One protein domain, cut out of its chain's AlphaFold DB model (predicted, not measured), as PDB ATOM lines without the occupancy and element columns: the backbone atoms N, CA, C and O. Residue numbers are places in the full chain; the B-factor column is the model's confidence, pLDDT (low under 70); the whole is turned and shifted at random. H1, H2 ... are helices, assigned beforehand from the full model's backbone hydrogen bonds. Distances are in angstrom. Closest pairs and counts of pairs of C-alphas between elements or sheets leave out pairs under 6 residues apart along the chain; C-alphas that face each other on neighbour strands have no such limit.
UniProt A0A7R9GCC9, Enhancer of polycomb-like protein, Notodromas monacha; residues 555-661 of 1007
ATOM      1  N   PRO A 555      73.708   8.970   1.874       84.50
ATOM      2  CA  PRO A 555      74.789   9.920   2.101       84.50
ATOM      3  C   PRO A 555      75.867   9.794   1.013       84.50
ATOM      4  O   PRO A 555      76.231   8.678   0.631       84.50
ATOM      5  N   ASP A 556      76.397  10.926   0.536       85.81
ATOM      6  CA  ASP A 556      77.560  10.932  -0.372       85.81
ATOM      7  C   ASP A 556      78.870  10.635   0.396       85.81
ATOM      8  O   ASP A 556      79.950  10.590  -0.192       85.81
ATOM      9  N   TYR A 557      78.767  10.451   1.718       89.12
ATOM     10  CA  TYR A 557      79.830  10.053   2.629       89.12
ATOM     11  C   TYR A 557      79.666   8.583   3.040       89.12
ATOM     12  O   TYR A 557      78.585   8.187   3.470       89.12
ATOM     13  N   ASP A 558      80.744   7.809   2.943       90.56
ATOM     14  CA  ASP A 558      80.892   6.462   3.512       90.56
ATOM     15  C   ASP A 558      81.892   6.539   4.685       90.56
ATOM     16  O   ASP A 558      82.861   7.302   4.600       90.56
ATOM     17  N   LEU A 559      81.695   5.766   5.764       90.44
ATOM     18  CA  LEU A 559      82.676   5.704   6.866       90.44
ATOM     19  C   LEU A 559      84.037   5.172   6.386       90.44
ATOM     20  O   LEU A 559      84.104   4.196   5.637       90.44
ATOM     21  N   ASP A 560      85.127   5.740   6.911       89.75
ATOM     22  CA  ASP A 560      86.458   5.132   6.816       89.75
ATOM     23  C   ASP A 560      86.891   4.414   8.109       89.75
ATOM     24  O   ASP A 560      86.238   4.456   9.154       89.75
ATOM     25  N   SER A 561      88.041   3.738   8.052       90.62
ATOM     26  CA  SER A 561      88.575   2.980   9.186       90.62
ATOM     27  C   SER A 561      89.098   3.848  10.343       90.62
ATOM     28  O   SER A 561      89.498   3.289  11.365       90.62
ATOM     29  N   ASP A 562      89.162   5.179  10.226       88.88
ATOM     30  CA  ASP A 562      89.344   6.074  11.379       88.88
ATOM     31  C   ASP A 562      87.982   6.388  12.024       88.88
ATOM     32  O   ASP A 562      87.871   6.322  13.250       88.88
ATOM     33  N   ASP A 563      86.938   6.619  11.218       91.50
ATOM     34  CA  ASP A 563      85.562   6.825  11.700       91.50
ATOM     35  C   ASP A 563      85.031   5.603  12.443       91.50
ATOM     36  O   ASP A 563      84.511   5.739  13.546       91.50
ATOM     37  N   GLU A 564      85.219   4.400  11.889       90.31
ATOM     38  CA  GLU A 564      84.856   3.146  12.553       90.31
ATOM     39  C   GLU A 564      85.461   3.042  13.958       90.31
ATOM     40  O   GLU A 564      84.803   2.576  14.888       90.31
ATOM     41  N   ARG A 565      86.733   3.438  14.115       90.56
ATOM     42  CA  ARG A 565      87.441   3.362  15.399       90.56
ATOM     43  C   ARG A 565      86.889   4.383  16.383       90.56
ATOM     44  O   ARG A 565      86.587   4.000  17.509       90.56
ATOM     45  N   TRP A 566      86.682   5.624  15.946       90.56
ATOM     46  CA  TRP A 566      86.072   6.669  16.769       90.56
ATOM     47  C   TRP A 566      84.631   6.325  17.180       90.56
ATOM     48  O   TRP A 566      84.266   6.474  18.343       90.56
ATOM     49  N   PHE A 567      83.824   5.786  16.264       87.75
ATOM     50  CA  PHE A 567      82.444   5.360  16.517       87.75
ATOM     51  C   PHE A 567      82.375   4.198  17.524       87.75
ATOM     52  O   PHE A 567      81.539   4.199  18.432       87.75
ATOM     53  N   LYS A 568      83.292   3.226  17.410       87.00
ATOM     54  CA  LYS A 568      83.437   2.117  18.369       87.00
ATOM     55  C   LYS A 568      83.910   2.615  19.738       87.00
ATOM     56  O   LYS A 568      83.357   2.187  20.748       87.00
ATOM     57  N   GLU A 569      84.866   3.542  19.782       87.38
ATOM     58  CA  GLU A 569      85.332   4.175  21.022       87.38
ATOM     59  C   GLU A 569      84.192   4.937  21.717       87.38
ATOM     60  O   GLU A 569      83.875   4.619  22.865       87.38
ATOM     61  N   LEU A 570      83.489   5.824  20.999       83.81
ATOM     62  CA  LEU A 570      82.376   6.630  21.514       83.81
ATOM     63  C   LEU A 570      81.318   5.768  22.226       83.81
ATOM     64  O   LEU A 570      80.957   6.061  23.366       83.81
ATOM     65  N   LYS A 571      80.881   4.665  21.598       82.19
ATOM     66  CA  LYS A 571      79.899   3.733  22.188       82.19
ATOM     67  C   LYS A 571      80.406   2.988  23.427       82.19
ATOM     68  O   LYS A 571      79.598   2.587  24.268       82.19
ATOM     69  N   THR A 572      81.720   2.795  23.561       82.12
ATOM     70  CA  THR A 572      82.315   2.225  24.784       82.12
ATOM     71  C   THR A 572      82.519   3.257  25.891       82.12
ATOM     72  O   THR A 572      82.476   2.883  27.061       82.12
ATOM     73  N   THR A 573      82.708   4.537  25.551       77.69
ATOM     74  CA  THR A 573      82.902   5.617  26.530       77.69
ATOM     75  C   THR A 573      81.602   6.217  27.054       77.69
ATOM     76  O   THR A 573      81.551   6.596  28.222       77.69
ATOM     77  N   ASP A 574      80.560   6.307  26.221       73.31
ATOM     78  CA  ASP A 574      79.294   6.946  26.576       73.31
ATOM     79  C   ASP A 574      78.092   6.127  26.079       73.31
ATOM     80  O   ASP A 574      77.769   6.071  24.891       73.31
ATOM     81  N   HIS A 575      77.414   5.475  27.024       70.00
ATOM     82  CA  HIS A 575      76.246   4.638  26.754       70.00
ATOM     83  C   HIS A 575      74.962   5.441  26.478       70.00
ATOM     84  O   HIS A 575      73.936   4.839  26.173       70.00
ATOM     85  N   THR A 576      74.976   6.778  26.553       68.38
ATOM     86  CA  THR A 576      73.801   7.588  26.170       68.38
ATOM     87  C   THR A 576      73.510   7.538  24.666       68.38
ATOM     88  O   THR A 576      72.375   7.775  24.260       68.38
ATOM     89  N   PHE A 577      74.493   7.149  23.844       68.81
ATOM     90  CA  PHE A 577      74.388   7.073  22.382       68.81
ATOM     91  C   PHE A 577      74.192   5.637  21.845       68.81
ATOM     92  O   PHE A 577      74.603   5.328  20.724       68.81
ATOM     93  N   GLU A 578      73.574   4.735  22.619       68.62
ATOM     94  CA  GLU A 578      73.371   3.332  22.210       68.62
ATOM     95  C   GLU A 578      72.578   3.212  20.888       68.62
ATOM     96  O   GLU A 578      73.010   2.489  19.982       68.62
ATOM     97  N   ASP A 579      71.519   4.020  20.728       71.88
ATOM     98  CA  ASP A 579      70.666   4.128  19.528       71.88
ATOM     99  C   ASP A 579      71.365   4.747  18.291       71.88
ATOM    100  O   ASP A 579      70.796   4.759  17.197       71.88
ATOM    101  N   PHE A 580      72.589   5.275  18.416       82.38
ATOM    102  CA  PHE A 580      73.293   5.919  17.299       82.38
ATOM    103  C   PHE A 580      73.745   4.886  16.254       82.38
ATOM    104  O   PHE A 580      74.383   3.889  16.587       82.38
ATOM    105  N   THR A 581      73.433   5.098  14.976       87.25
ATOM    106  CA  THR A 581      73.763   4.160  13.884       87.25
ATOM    107  C   THR A 581      74.864   4.698  12.972       87.25
ATOM    108  O   THR A 581      75.068   5.909  12.879       87.25
ATOM    109  N   GLU A 582      75.540   3.797  12.261       89.81
ATOM    110  CA  GLU A 582      76.565   4.132  11.261       89.81
ATOM    111  C   GLU A 582      75.980   5.046  10.165       89.81
ATOM    112  O   GLU A 582      76.498   6.137   9.939       89.81
ATOM    113  N   LEU A 583      74.805   4.705   9.618       88.12
ATOM    114  CA  LEU A 583      74.067   5.542   8.655       88.12
ATOM    115  C   LEU A 583      73.748   6.949   9.205       88.12
ATOM    116  O   LEU A 583      73.847   7.940   8.487       88.12
ATOM    117  N   THR A 584      73.377   7.073  10.487       88.88
ATOM    118  CA  THR A 584      73.138   8.399  11.088       88.88
ATOM    119  C   THR A 584      74.421   9.207  11.280       88.88
ATOM    120  O   THR A 584      74.360  10.433  11.234       88.88
ATOM    121  N   PHE A 585      75.581   8.562  11.446       90.38
ATOM    122  CA  PHE A 585      76.869   9.257  11.416       90.38
ATOM    123  C   PHE A 585      77.192   9.751   9.997       90.38
ATOM    124  O   PHE A 585      77.516  10.928   9.836       90.38
ATOM    125  N   GLU A 586      77.007   8.913   8.969       91.75
ATOM    126  CA  GLU A 586      77.150   9.316   7.559       91.75
ATOM    127  C   GLU A 586      76.252  10.516   7.216       91.75
ATOM    128  O   GLU A 586      76.737  11.513   6.687       91.75
ATOM    129  N   GLU A 587      74.963  10.471   7.581       89.81
ATOM    130  CA  GLU A 587      74.029  11.590   7.388       89.81
ATOM    131  C   GLU A 587      74.468  12.874   8.112       89.81
ATOM    132  O   GLU A 587      74.254  13.971   7.593       89.81
ATOM    133  N   MET A 588      75.059  12.776   9.307       90.06
ATOM    134  CA  MET A 588      75.541  13.951  10.039       90.06
ATOM    135  C   MET A 588      76.786  14.556   9.379       90.06
ATOM    136  O   MET A 588      76.840  15.773   9.190       90.06
ATOM    137  N   ILE A 589      77.759  13.731   8.983       89.69
ATOM    138  CA  ILE A 589      78.980  14.188   8.308       89.69
ATOM    139  C   ILE A 589      78.661  14.766   6.922       89.69
ATOM    140  O   ILE A 589      79.115  15.864   6.606       89.69
ATOM    141  N   ASP A 590      77.817  14.102   6.130       89.81
ATOM    142  CA  ASP A 590      77.376  14.562   4.807       89.81
ATOM    143  C   ASP A 590      76.705  15.948   4.860       89.81
ATOM    144  O   ASP A 590      76.998  16.828   4.045       89.81
ATOM    145  N   ARG A 591      75.854  16.191   5.868       88.94
ATOM    146  CA  ARG A 591      75.208  17.497   6.084       88.94
ATOM    147  C   ARG A 591      76.188  18.584   6.524       88.94
ATOM    148  O   ARG A 591      76.048  19.718   6.065       88.94
ATOM    149  N   LEU A 592      77.166  18.271   7.381       88.50
ATOM    150  CA  LEU A 592      78.230  19.215   7.754       88.50
ATOM    151  C   LEU A 592      79.095  19.575   6.540       88.50
ATOM    152  O   LEU A 592      79.391  20.746   6.311       88.50
ATOM    153  N   GLU A 593      79.439  18.581   5.724       86.75
ATOM    154  CA  GLU A 593      80.276  18.744   4.540       86.75
ATOM    155  C   GLU A 593      79.577  19.585   3.461       86.75
ATOM    156  O   GLU A 593      80.125  20.587   2.995       86.75
ATOM    157  N   LYS A 594      78.316  19.260   3.138       85.19
ATOM    158  CA  LYS A 594      77.469  20.041   2.216       85.19
ATOM    159  C   LYS A 594      77.158  21.440   2.748       85.19
ATOM    160  O   LYS A 594      77.094  22.385   1.962       85.19
ATOM    161  N   GLY A 595      77.012  21.592   4.066       81.44
ATOM    162  CA  GLY A 595      76.880  22.890   4.731       81.44
ATOM    163  C   GLY A 595      78.155  23.738   4.694       81.44
ATOM    164  O   GLY A 595      78.071  24.960   4.783       81.44
ATOM    165  N   SER A 596      79.331  23.124   4.521       76.94
ATOM    166  CA  SER A 596      80.617  23.819   4.601       76.94
ATOM    167  C   SER A 596      81.053  24.530   3.313       76.94
ATOM    168  O   SER A 596      81.922  25.391   3.386       76.94
ATOM    169  N   GLY A 597      80.497  24.230   2.135       69.38
ATOM    170  CA  GLY A 597      80.712  25.015   0.904       69.38
ATOM    171  C   GLY A 597      82.182  25.314   0.530       69.38
ATOM    172  O   GLY A 597      82.819  24.529  -0.166       69.38
ATOM    173  N   GLN A 598      82.701  26.486   0.932       61.69
ATOM    174  CA  GLN A 598      84.112  26.898   0.772       61.69
ATOM    175  C   GLN A 598      84.822  27.257   2.098       61.69
ATOM    176  O   GLN A 598      85.996  27.624   2.084       61.69
ATOM    177  N   SER A 599      84.137  27.188   3.241       67.19
ATOM    178  CA  SER A 599      84.620  27.665   4.546       67.19
ATOM    179  C   SER A 599      84.045  26.810   5.679       67.19
ATOM    180  O   SER A 599      82.847  26.541   5.648       67.19
ATOM    181  N   PRO A 600      84.834  26.394   6.689       69.94
ATOM    182  CA  PRO A 600      84.361  25.484   7.735       69.94
ATOM    183  C   PRO A 600      83.078  25.992   8.409       69.94
ATOM    184  O   PRO A 600      83.070  27.073   8.999       69.94
ATOM    185  N   CYS A 601      82.012  25.190   8.308       80.00
ATOM    186  CA  CYS A 601      80.745  25.371   9.020       80.00
ATOM    187  C   CYS A 601      81.004  25.636  10.512       80.00
ATOM    188  O   CYS A 601      81.818  24.945  11.121       80.00
ATOM    189  N   THR A 602      80.312  26.601  11.124       86.12
ATOM    190  CA  THR A 602      80.459  26.890  12.559       86.12
ATOM    191  C   THR A 602      79.566  25.995  13.421       86.12
ATOM    192  O   THR A 602      78.541  25.486  12.968       86.12
ATOM    193  N   LEU A 603      79.882  25.870  14.716       85.00
ATOM    194  CA  LEU A 603      79.077  25.093  15.672       85.00
ATOM    195  C   LEU A 603      77.611  25.575  15.776       85.00
ATOM    196  O   LEU A 603      76.723  24.784  16.093       85.00
ATOM    197  N   LYS A 604      77.326  26.857  15.498       85.56
ATOM    198  CA  LYS A 604      75.942  27.362  15.440       85.56
ATOM    199  C   LYS A 604      75.200  26.873  14.200       85.56
ATOM    200  O   LYS A 604      74.023  26.555  14.300       85.56
ATOM    201  N   GLU A 605      75.872  26.807  13.057       85.19
ATOM    202  CA  GLU A 605      75.296  26.298  11.810       85.19
ATOM    203  C   GLU A 605      75.131  24.776  11.872       85.19
ATOM    204  O   GLU A 605      74.071  24.272  11.516       85.19
ATOM    205  N   ALA A 606      76.087  24.055  12.466       86.06
ATOM    206  CA  ALA A 606      75.978  22.623  12.748       86.06
ATOM    207  C   ALA A 606      74.695  22.278  13.534       86.06
ATOM    208  O   ALA A 606      73.947  21.391  13.132       86.06
ATOM    209  N   ARG A 607      74.376  23.046  14.586       87.88
ATOM    210  CA  ARG A 607      73.130  22.912  15.374       87.88
ATOM    211  C   ARG A 607      71.843  23.281  14.619       87.88
ATOM    212  O   ARG A 607      70.758  22.988  15.106       87.88
ATOM    213  N   MET A 608      71.937  23.944  13.464       85.12
ATOM    214  CA  MET A 608      70.790  24.232  12.587       85.12
ATOM    215  C   MET A 608      70.654  23.216  11.440       85.12
ATOM    216  O   MET A 608      69.559  23.044  10.908       85.12
ATOM    217  N   LEU A 609      71.746  22.544  11.060       84.94
ATOM    218  CA  LEU A 609      71.791  21.515  10.011       84.94
ATOM    219  C   LEU A 609      71.486  20.103  10.546       84.94
ATOM    220  O   LEU A 609      70.932  19.262   9.829       84.94
ATOM    221  N   LEU A 610      71.858  19.835  11.800       86.44
ATOM    222  CA  LEU A 610      71.716  18.539  12.459       86.44
ATOM    223  C   LEU A 610      70.557  18.578  13.463       86.44
ATOM    224  O   LEU A 610      70.503  19.442  14.331       86.44
ATOM    225  N   ASN A 611      69.626  17.629  13.345       82.06
ATOM    226  CA  ASN A 611      68.420  17.538  14.176       82.06
ATOM    227  C   ASN A 611      68.537  16.351  15.150       82.06
ATOM    228  O   ASN A 611      67.815  15.362  15.033       82.06
ATOM    229  N   HIS A 612      69.504  16.455  16.060       85.50
ATOM    230  CA  HIS A 612      69.855  15.470  17.089       85.50
ATOM    231  C   HIS A 612      70.171  16.193  18.409       85.50
ATOM    232  O   HIS A 612      70.096  17.421  18.476       85.50
ATOM    233  N   ASP A 613      70.509  15.446  19.459       85.00
ATOM    234  CA  ASP A 613      70.858  16.016  20.759       85.00
ATOM    235  C   ASP A 613      72.138  16.864  20.702       85.00
ATOM    236  O   ASP A 613      73.112  16.540  20.016       85.00
ATOM    237  N   ASP A 614      72.126  17.970  21.448       84.94
ATOM    238  CA  ASP A 614      73.135  19.037  21.400       84.94
ATOM    239  C   ASP A 614      74.557  18.519  21.718       84.94
ATOM    240  O   ASP A 614      75.537  18.974  21.123       84.94
ATOM    241  N   ASP A 615      74.667  17.532  22.613       85.06
ATOM    242  CA  ASP A 615      75.932  16.911  23.022       85.06
ATOM    243  C   ASP A 615      76.512  15.989  21.931       85.06
ATOM    244  O   ASP A 615      77.708  16.053  21.641       85.06
ATOM    245  N   LEU A 616      75.664  15.208  21.243       86.25
ATOM    246  CA  LEU A 616      76.072  14.388  20.092       86.25
ATOM    247  C   LEU A 616      76.507  15.273  18.914       86.25
ATOM    248  O   LEU A 616      77.507  14.988  18.253       86.25
ATOM    249  N   ILE A 617      75.795  16.383  18.681       88.25
ATOM    250  CA  ILE A 617      76.169  17.388  17.676       88.25
ATOM    251  C   ILE A 617      77.548  17.976  17.990       88.25
ATOM    252  O   ILE A 617      78.373  18.082  17.085       88.25
ATOM    253  N   VAL A 618      77.830  18.325  19.252       89.62
ATOM    254  CA  VAL A 618      79.151  18.825  19.670       89.62
ATOM    255  C   VAL A 618      80.239  17.760  19.479       89.62
ATOM    256  O   VAL A 618      81.300  18.086  18.945       89.62
ATOM    257  N   ALA A 619      79.989  16.501  19.850       88.12
ATOM    258  CA  ALA A 619      80.953  15.410  19.688       88.12
ATOM    259  C   ALA A 619      81.328  15.171  18.212       88.12
ATOM    260  O   ALA A 619      82.510  15.212  17.862       88.12
ATOM    261  N   VAL A 620      80.330  15.001  17.334       90.19
ATOM    262  CA  VAL A 620      80.536  14.775  15.890       90.19
ATOM    263  C   VAL A 620      81.164  16.000  15.213       90.19
ATOM    264  O   VAL A 620      82.078  15.853  14.403       90.19
ATOM    265  N   TYR A 621      80.741  17.218  15.572       90.62
ATOM    266  CA  TYR A 621      81.318  18.458  15.039       90.62
ATOM    267  C   TYR A 621      82.802  18.619  15.398       90.62
ATOM    268  O   TYR A 621      83.606  19.004  14.543       90.62
ATOM    269  N   ASN A 622      83.180  18.320  16.645       90.50
ATOM    270  CA  ASN A 622      84.571  18.394  17.088       90.50
ATOM    271  C   ASN A 622      85.439  17.394  16.312       90.50
ATOM    272  O   ASN A 622      86.472  17.785  15.767       90.50
ATOM    273  N   TYR A 623      84.976  16.146  16.180       90.38
ATOM    274  CA  TYR A 623      85.656  15.112  15.399       90.38
ATOM    275  C   TYR A 623      85.821  15.503  13.919       90.38
ATOM    276  O   TYR A 623      86.928  15.448  13.382       90.38
ATOM    277  N   TRP A 624      84.759  15.983  13.261       88.94
ATOM    278  CA  TRP A 624      84.811  16.470  11.874       88.94
ATOM    279  C   TRP A 624      85.799  17.637  11.704       88.94
ATOM    280  O   TRP A 624      86.605  17.648  10.768       88.94
ATOM    281  N   THR A 625      85.801  18.589  12.643       86.56
ATOM    282  CA  THR A 625      86.727  19.735  12.642       86.56
ATOM    283  C   THR A 625      88.185  19.281  12.784       86.56
ATOM    284  O   THR A 625      89.060  19.752  12.051       86.56
ATOM    285  N   GLU A 626      88.459  18.330  13.680       87.12
ATOM    286  CA  GLU A 626      89.788  17.737  13.853       87.12
ATOM    287  C   GLU A 626      90.223  16.943  12.611       87.12
ATOM    288  O   GLU A 626      91.343  17.127  12.128       87.12
ATOM    289  N   LYS A 627      89.327  16.140  12.019       85.94
ATOM    290  CA  LYS A 627      89.586  15.381  10.783       85.94
ATOM    291  C   LYS A 627      89.956  16.310   9.619       85.94
ATOM    292  O   LYS A 627      90.966  16.061   8.955       85.94
ATOM    293  N   ARG A 628      89.247  17.434   9.425       80.62
ATOM    294  CA  ARG A 628      89.624  18.471   8.436       80.62
ATOM    295  C   ARG A 628      91.008  19.072   8.705       80.62
ATOM    296  O   ARG A 628      91.787  19.232   7.768       80.62
ATOM    297  N   SER A 629      91.326  19.385   9.962       78.69
ATOM    298  CA  SER A 629      92.619  19.968  10.362       78.69
ATOM    299  C   SER A 629      93.797  19.001  10.147       78.69
ATOM    300  O   SER A 629      94.848  19.370   9.606       78.69
ATOM    301  N   ARG A 630      93.597  17.722  10.488       80.56
ATOM    302  CA  ARG A 630      94.552  16.631  10.257       80.56
ATOM    303  C   ARG A 630      94.847  16.452   8.766       80.56
ATOM    304  O   ARG A 630      96.017  16.415   8.386       80.56
ATOM    305  N   LEU A 631      93.808  16.415   7.928       74.75
ATOM    306  CA  LEU A 631      93.936  16.271   6.472       74.75
ATOM    307  C   LEU A 631      94.560  17.502   5.792       74.75
ATOM    308  O   LEU A 631      95.334  17.340   4.849       74.75
ATOM    309  N   ALA A 632      94.308  18.718   6.298       66.56
ATOM    310  CA  ALA A 632      95.017  19.926   5.854       66.56
ATOM    311  C   ALA A 632      96.534  19.768   6.013       66.56
ATOM    312  O   ALA A 632      97.305  19.996   5.083       66.56
ATOM    313  N   THR A 633      96.944  19.316   7.199       63.31
ATOM    314  CA  THR A 633      98.351  19.200   7.589       63.31
ATOM    315  C   THR A 633      99.074  18.069   6.850       63.31
ATOM    316  O   THR A 633     100.263  18.197   6.561       63.31
ATOM    317  N   SER A 634      98.386  16.965   6.532       60.19
ATOM    318  CA  SER A 634      99.001  15.792   5.894       60.19
ATOM    319  C   SER A 634      99.018  15.832   4.364       60.19
ATOM    320  O   SER A 634      99.965  15.319   3.767       60.19
ATOM    321  N   MET A 635      97.997  16.407   3.716       54.03
ATOM    322  CA  MET A 635      97.811  16.267   2.265       54.03
ATOM    323  C   MET A 635      98.362  17.445   1.453       54.03
ATOM    324  O   MET A 635      98.810  17.252   0.322       54.03
ATOM    325  N   PHE A 636      98.355  18.660   2.011       54.59
ATOM    326  CA  PHE A 636      98.825  19.862   1.322       54.59
ATOM    327  C   PHE A 636      99.622  20.776   2.258       54.59
ATOM    328  O   PHE A 636      99.073  21.638   2.935       54.59
ATOM    329  N   GLY A 637     100.953  20.721   2.153       51.66
ATOM    330  CA  GLY A 637     101.860  21.755   2.680       51.66
ATOM    331  C   GLY A 637     101.747  23.118   1.971       51.66
ATOM    332  O   GLY A 637     102.710  23.881   1.952       51.66
ATOM    333  N   MET A 638     100.604  23.417   1.343       52.16
ATOM    334  CA  MET A 638     100.286  24.729   0.798       52.16
ATOM    335  C   MET A 638      99.701  25.596   1.909       52.16
ATOM    336  O   MET A 638      98.579  25.380   2.371       52.16
ATOM    337  N   THR A 639     100.447  26.619   2.303       54.66
ATOM    338  CA  THR A 639      99.883  27.738   3.049       54.66
ATOM    339  C   THR A 639      99.254  28.745   2.091       54.66
ATOM    340  O   THR A 639      99.686  28.887   0.945       54.66
ATOM    341  N   ASP A 640      98.293  29.523   2.577       54.50
ATOM    342  CA  ASP A 640      97.966  30.805   1.955       54.50
ATOM    343  C   ASP A 640      99.194  31.752   2.001       54.50
ATOM    344  O   ASP A 640     100.180  31.511   2.704       54.50
ATOM    345  N   LYS A 641      99.131  32.871   1.272       55.69
ATOM    346  CA  LYS A 641     100.099  33.980   1.307       55.69
ATOM    347  C   LYS A 641     100.338  34.537   2.719       55.69
ATOM    348  O   LYS A 641     101.375  35.149   2.952       55.69
ATOM    349  N   SER A 642      99.396  34.335   3.644       54.66
ATOM    350  CA  SER A 642      99.507  34.654   5.074       54.66
ATOM    351  C   SER A 642     100.323  33.650   5.908       54.66
ATOM    352  O   SER A 642     100.612  33.932   7.068       54.66
ATOM    353  N   GLY A 643     100.691  32.487   5.359       54.78
ATOM    354  CA  GLY A 643     101.358  31.405   6.095       54.78
ATOM    355  C   GLY A 643     100.411  30.466   6.858       54.78
ATOM    356  O   GLY A 643     100.875  29.500   7.458       54.78
ATOM    357  N   ALA A 644      99.094  30.701   6.824       55.06
ATOM    358  CA  ALA A 644      98.104  29.785   7.390       55.06
ATOM    359  C   ALA A 644      97.913  28.539   6.495       55.06
ATOM    360  O   ALA A 644      97.864  28.702   5.272       55.06
ATOM    361  N   PRO A 645      97.770  27.314   7.046       54.47
ATOM    362  CA  PRO A 645      97.444  26.121   6.261       54.47
ATOM    363  C   PRO A 645      96.131  26.292   5.489       54.47
ATOM    364  O   PRO A 645      95.128  26.729   6.057       54.47
ATOM    365  N   LEU A 646      96.116  25.933   4.203       57.41
ATOM    366  CA  LEU A 646      94.880  25.918   3.424       57.41
ATOM    367  C   LEU A 646      94.024  24.716   3.837       57.41
ATOM    368  O   LEU A 646      94.444  23.566   3.716       57.41
ATOM    369  N   VAL A 647      92.810  24.989   4.320       57.22
ATOM    370  CA  VAL A 647      91.821  23.952   4.654       57.22
ATOM    371  C   VAL A 647      91.504  23.152   3.381       57.22
ATOM    372  O   VAL A 647      91.220  23.767   2.348       57.22
ATOM    373  N   PRO A 648      91.537  21.805   3.408       60.75
ATOM    374  CA  PRO A 648      91.246  20.998   2.234       60.75
ATOM    375  C   PRO A 648      89.789  21.226   1.816       60.75
ATOM    376  O   PRO A 648      88.929  21.408   2.688       60.75
ATOM    377  N   PRO A 649      89.479  21.216   0.507       64.56
ATOM    378  CA  PRO A 649      88.127  21.487   0.028       64.56
ATOM    379  C   PRO A 649      87.122  20.438   0.517       64.56
ATOM    380  O   PRO A 649      85.974  20.789   0.771       64.56
ATOM    381  N   SER A 650      87.555  19.190   0.735       76.19
ATOM    382  CA  SER A 650      86.751  18.175   1.413       76.19
ATOM    383  C   SER A 650      87.586  17.190   2.235       76.19
ATOM    384  O   SER A 650      88.811  17.148   2.111       76.19
ATOM    385  N   ILE A 651      86.902  16.421   3.086       81.62
ATOM    386  CA  ILE A 651      87.445  15.309   3.882       81.62
ATOM    387  C   ILE A 651      87.643  14.013   3.080       81.62
ATOM    388  O   ILE A 651      88.403  13.156   3.521       81.62
ATOM    389  N   TYR A 652      86.989  13.863   1.922       82.38
ATOM    390  CA  TYR A 652      87.107  12.691   1.047       82.38
ATOM    391  C   TYR A 652      87.723  13.046  -0.326       82.38
ATOM    392  O   TYR A 652      87.749  14.222  -0.707       82.38
ATOM    393  N   PRO A 653      88.248  12.066  -1.093       81.19
ATOM    394  CA  PRO A 653      88.875  12.329  -2.389       81.19
ATOM    395  C   PRO A 653      87.881  12.848  -3.440       81.19
ATOM    396  O   PRO A 653      86.886  12.196  -3.745       81.19
ATOM    397  N   ILE A 654      88.183  13.995  -4.057       79.31
ATOM    398  CA  ILE A 654      87.371  14.601  -5.127       79.31
ATOM    399  C   ILE A 654      88.176  14.679  -6.429       79.31
ATOM    400  O   ILE A 654      89.330  15.111  -6.444       79.31
ATOM    401  N   VAL A 655      87.544  14.315  -7.549       82.19
ATOM    402  CA  VAL A 655      88.143  14.420  -8.888       82.19
ATOM    403  C   VAL A 655      88.325  15.890  -9.285       82.19
ATOM    404  O   VAL A 655      87.365  16.662  -9.334       82.19
ATOM    405  N   LEU A 656      89.556  16.282  -9.625       80.06
ATOM    406  CA  LEU A 656      89.864  17.648 -10.054       80.06
ATOM    407  C   LEU A 656      89.237  17.930 -11.430       80.06
ATOM    408  O   LEU A 656      89.664  17.382 -12.441       80.06
ATOM    409  N   THR A 657      88.240  18.816 -11.488       77.06
ATOM    410  CA  THR A 657      87.557  19.187 -12.752       77.06
ATOM    411  C   THR A 657      88.167  20.403 -13.462       77.06
ATOM    412  O   THR A 657      87.797  20.733 -14.594       77.06
ATOM    413  N   SER A 658      89.118  21.077 -12.814       71.38
ATOM    414  CA  SER A 658      89.867  22.226 -13.325       71.38
ATOM    415  C   SER A 658      91.312  22.208 -12.813       71.38
ATOM    416  O   SER A 658      91.644  21.499 -11.864       71.38
ATOM    417  N   VAL A 659      92.191  22.972 -13.466       68.75
ATOM    418  CA  VAL A 659      93.581  23.158 -13.020       68.75
ATOM    419  C   VAL A 659      93.578  24.141 -11.837       68.75
ATOM    420  O   VAL A 659      93.089  25.260 -12.019       68.75
ATOM    421  N   PRO A 660      94.104  23.778 -10.648       65.38
ATOM    422  CA  PRO A 660      94.207  24.701  -9.516       65.38
ATOM    423  C   PRO A 660      95.036  25.943  -9.862       65.38
ATOM    424  O   PRO A 660      95.973  25.871 -10.661       65.38
ATOM    425  N   LEU A 661      94.714  27.086  -9.253       54.75
ATOM    426  CA  LEU A 661      95.351  28.364  -9.574       54.75
ATOM    427  C   LEU A 661      96.866  28.308  -9.287       54.75
ATOM    428  O   LEU A 661      97.280  28.170  -8.141       54.75
TER     429      LEU A 661
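This is residues 555 to 661 of the 1007 residues of the protein "Enhancer of polycomb-like protein" of Notodromas monacha (UniProt A0A7R9GCC9). Two long helices, H2 and H4, cross as an X near their middles, and the short helix H3 packs on both, between the last part of H2 and the first part of H4. H1 sits more loosely near the first end of H2, and beyond H4 a long stretch without a named element, residues 636 to 661, ends in a tail whose residues 653 to 661 stick out. The printed part has 107 residues with four named helices, in the order H1, H2, H3, H4, and no named strand; its class is all helix. It is compact, with a radius of gyration of the C-alphas of 14.9 A, yet elongated in outline, spanning 46 by 28 by 26 A.

The printed part begins at Pro 555, with its C-alpha at (74.789, 9.920, 2.101). H1 covers residues 563 to 573 and measures 15.1 A from first to last C-alpha, beginning at C-alpha 563 at (85.562, 6.825, 11.700). H2 covers residues 582 to 596 and measures 21.2 A. H3, residues 603 to 609, measures 9.9 A. H4, residues 614 to 635, is the longest helix at 31.3 A and ends at C-alpha 635 at (97.811, 16.267, 2.265).

H2 and H4 touch, the same way at a steep tilt of 67 degrees; the closest C-alphas, of Ile 589 and Trp 624, are 7.2 A apart. H4 touches H2 with residues 620 to 624 alone. H3 touches H4 through residues 614 to 621 of H4 alone, with the C-alphas of Arg 607 and Ile 617 closest at 6.7 A. These two run opposite ways at a steep tilt of 69 degrees, only just short of about perpendicular. H3 also touches H2, through residues 591 to 595 of H2 alone; the closest C-alphas, of Leu 592 and Ala 606, are 6.5 A apart. They run opposite ways at a steep tilt of 68 degrees, again only just short of about perpendicular. H1 and H2 are close but not clearly touching, with the C-alphas of Phe 567 and Glu 582 closest at 8.0 A. H1 and H4 are near each other, while H1 and H3 are apart. In H1, H2, H3 and H4 every O i to N i+4 pair is within hydrogen-bond range.

The two C-alphas farthest apart, those of His 575 and Leu 661, are 47.4 A apart. The printed part has no cut. The link from H3 to H4 is tight, and those from H1 to H2 and from H2 to H3 are short. Residues 653 to 661 stand free; without them the body spans 45 by 27 by 23 A. The mean pLDDT of the printed part is 78.6, and 28 residues are under 70: residues 576 to 578, 597 to 600, 632 to 649 and 659 to 661.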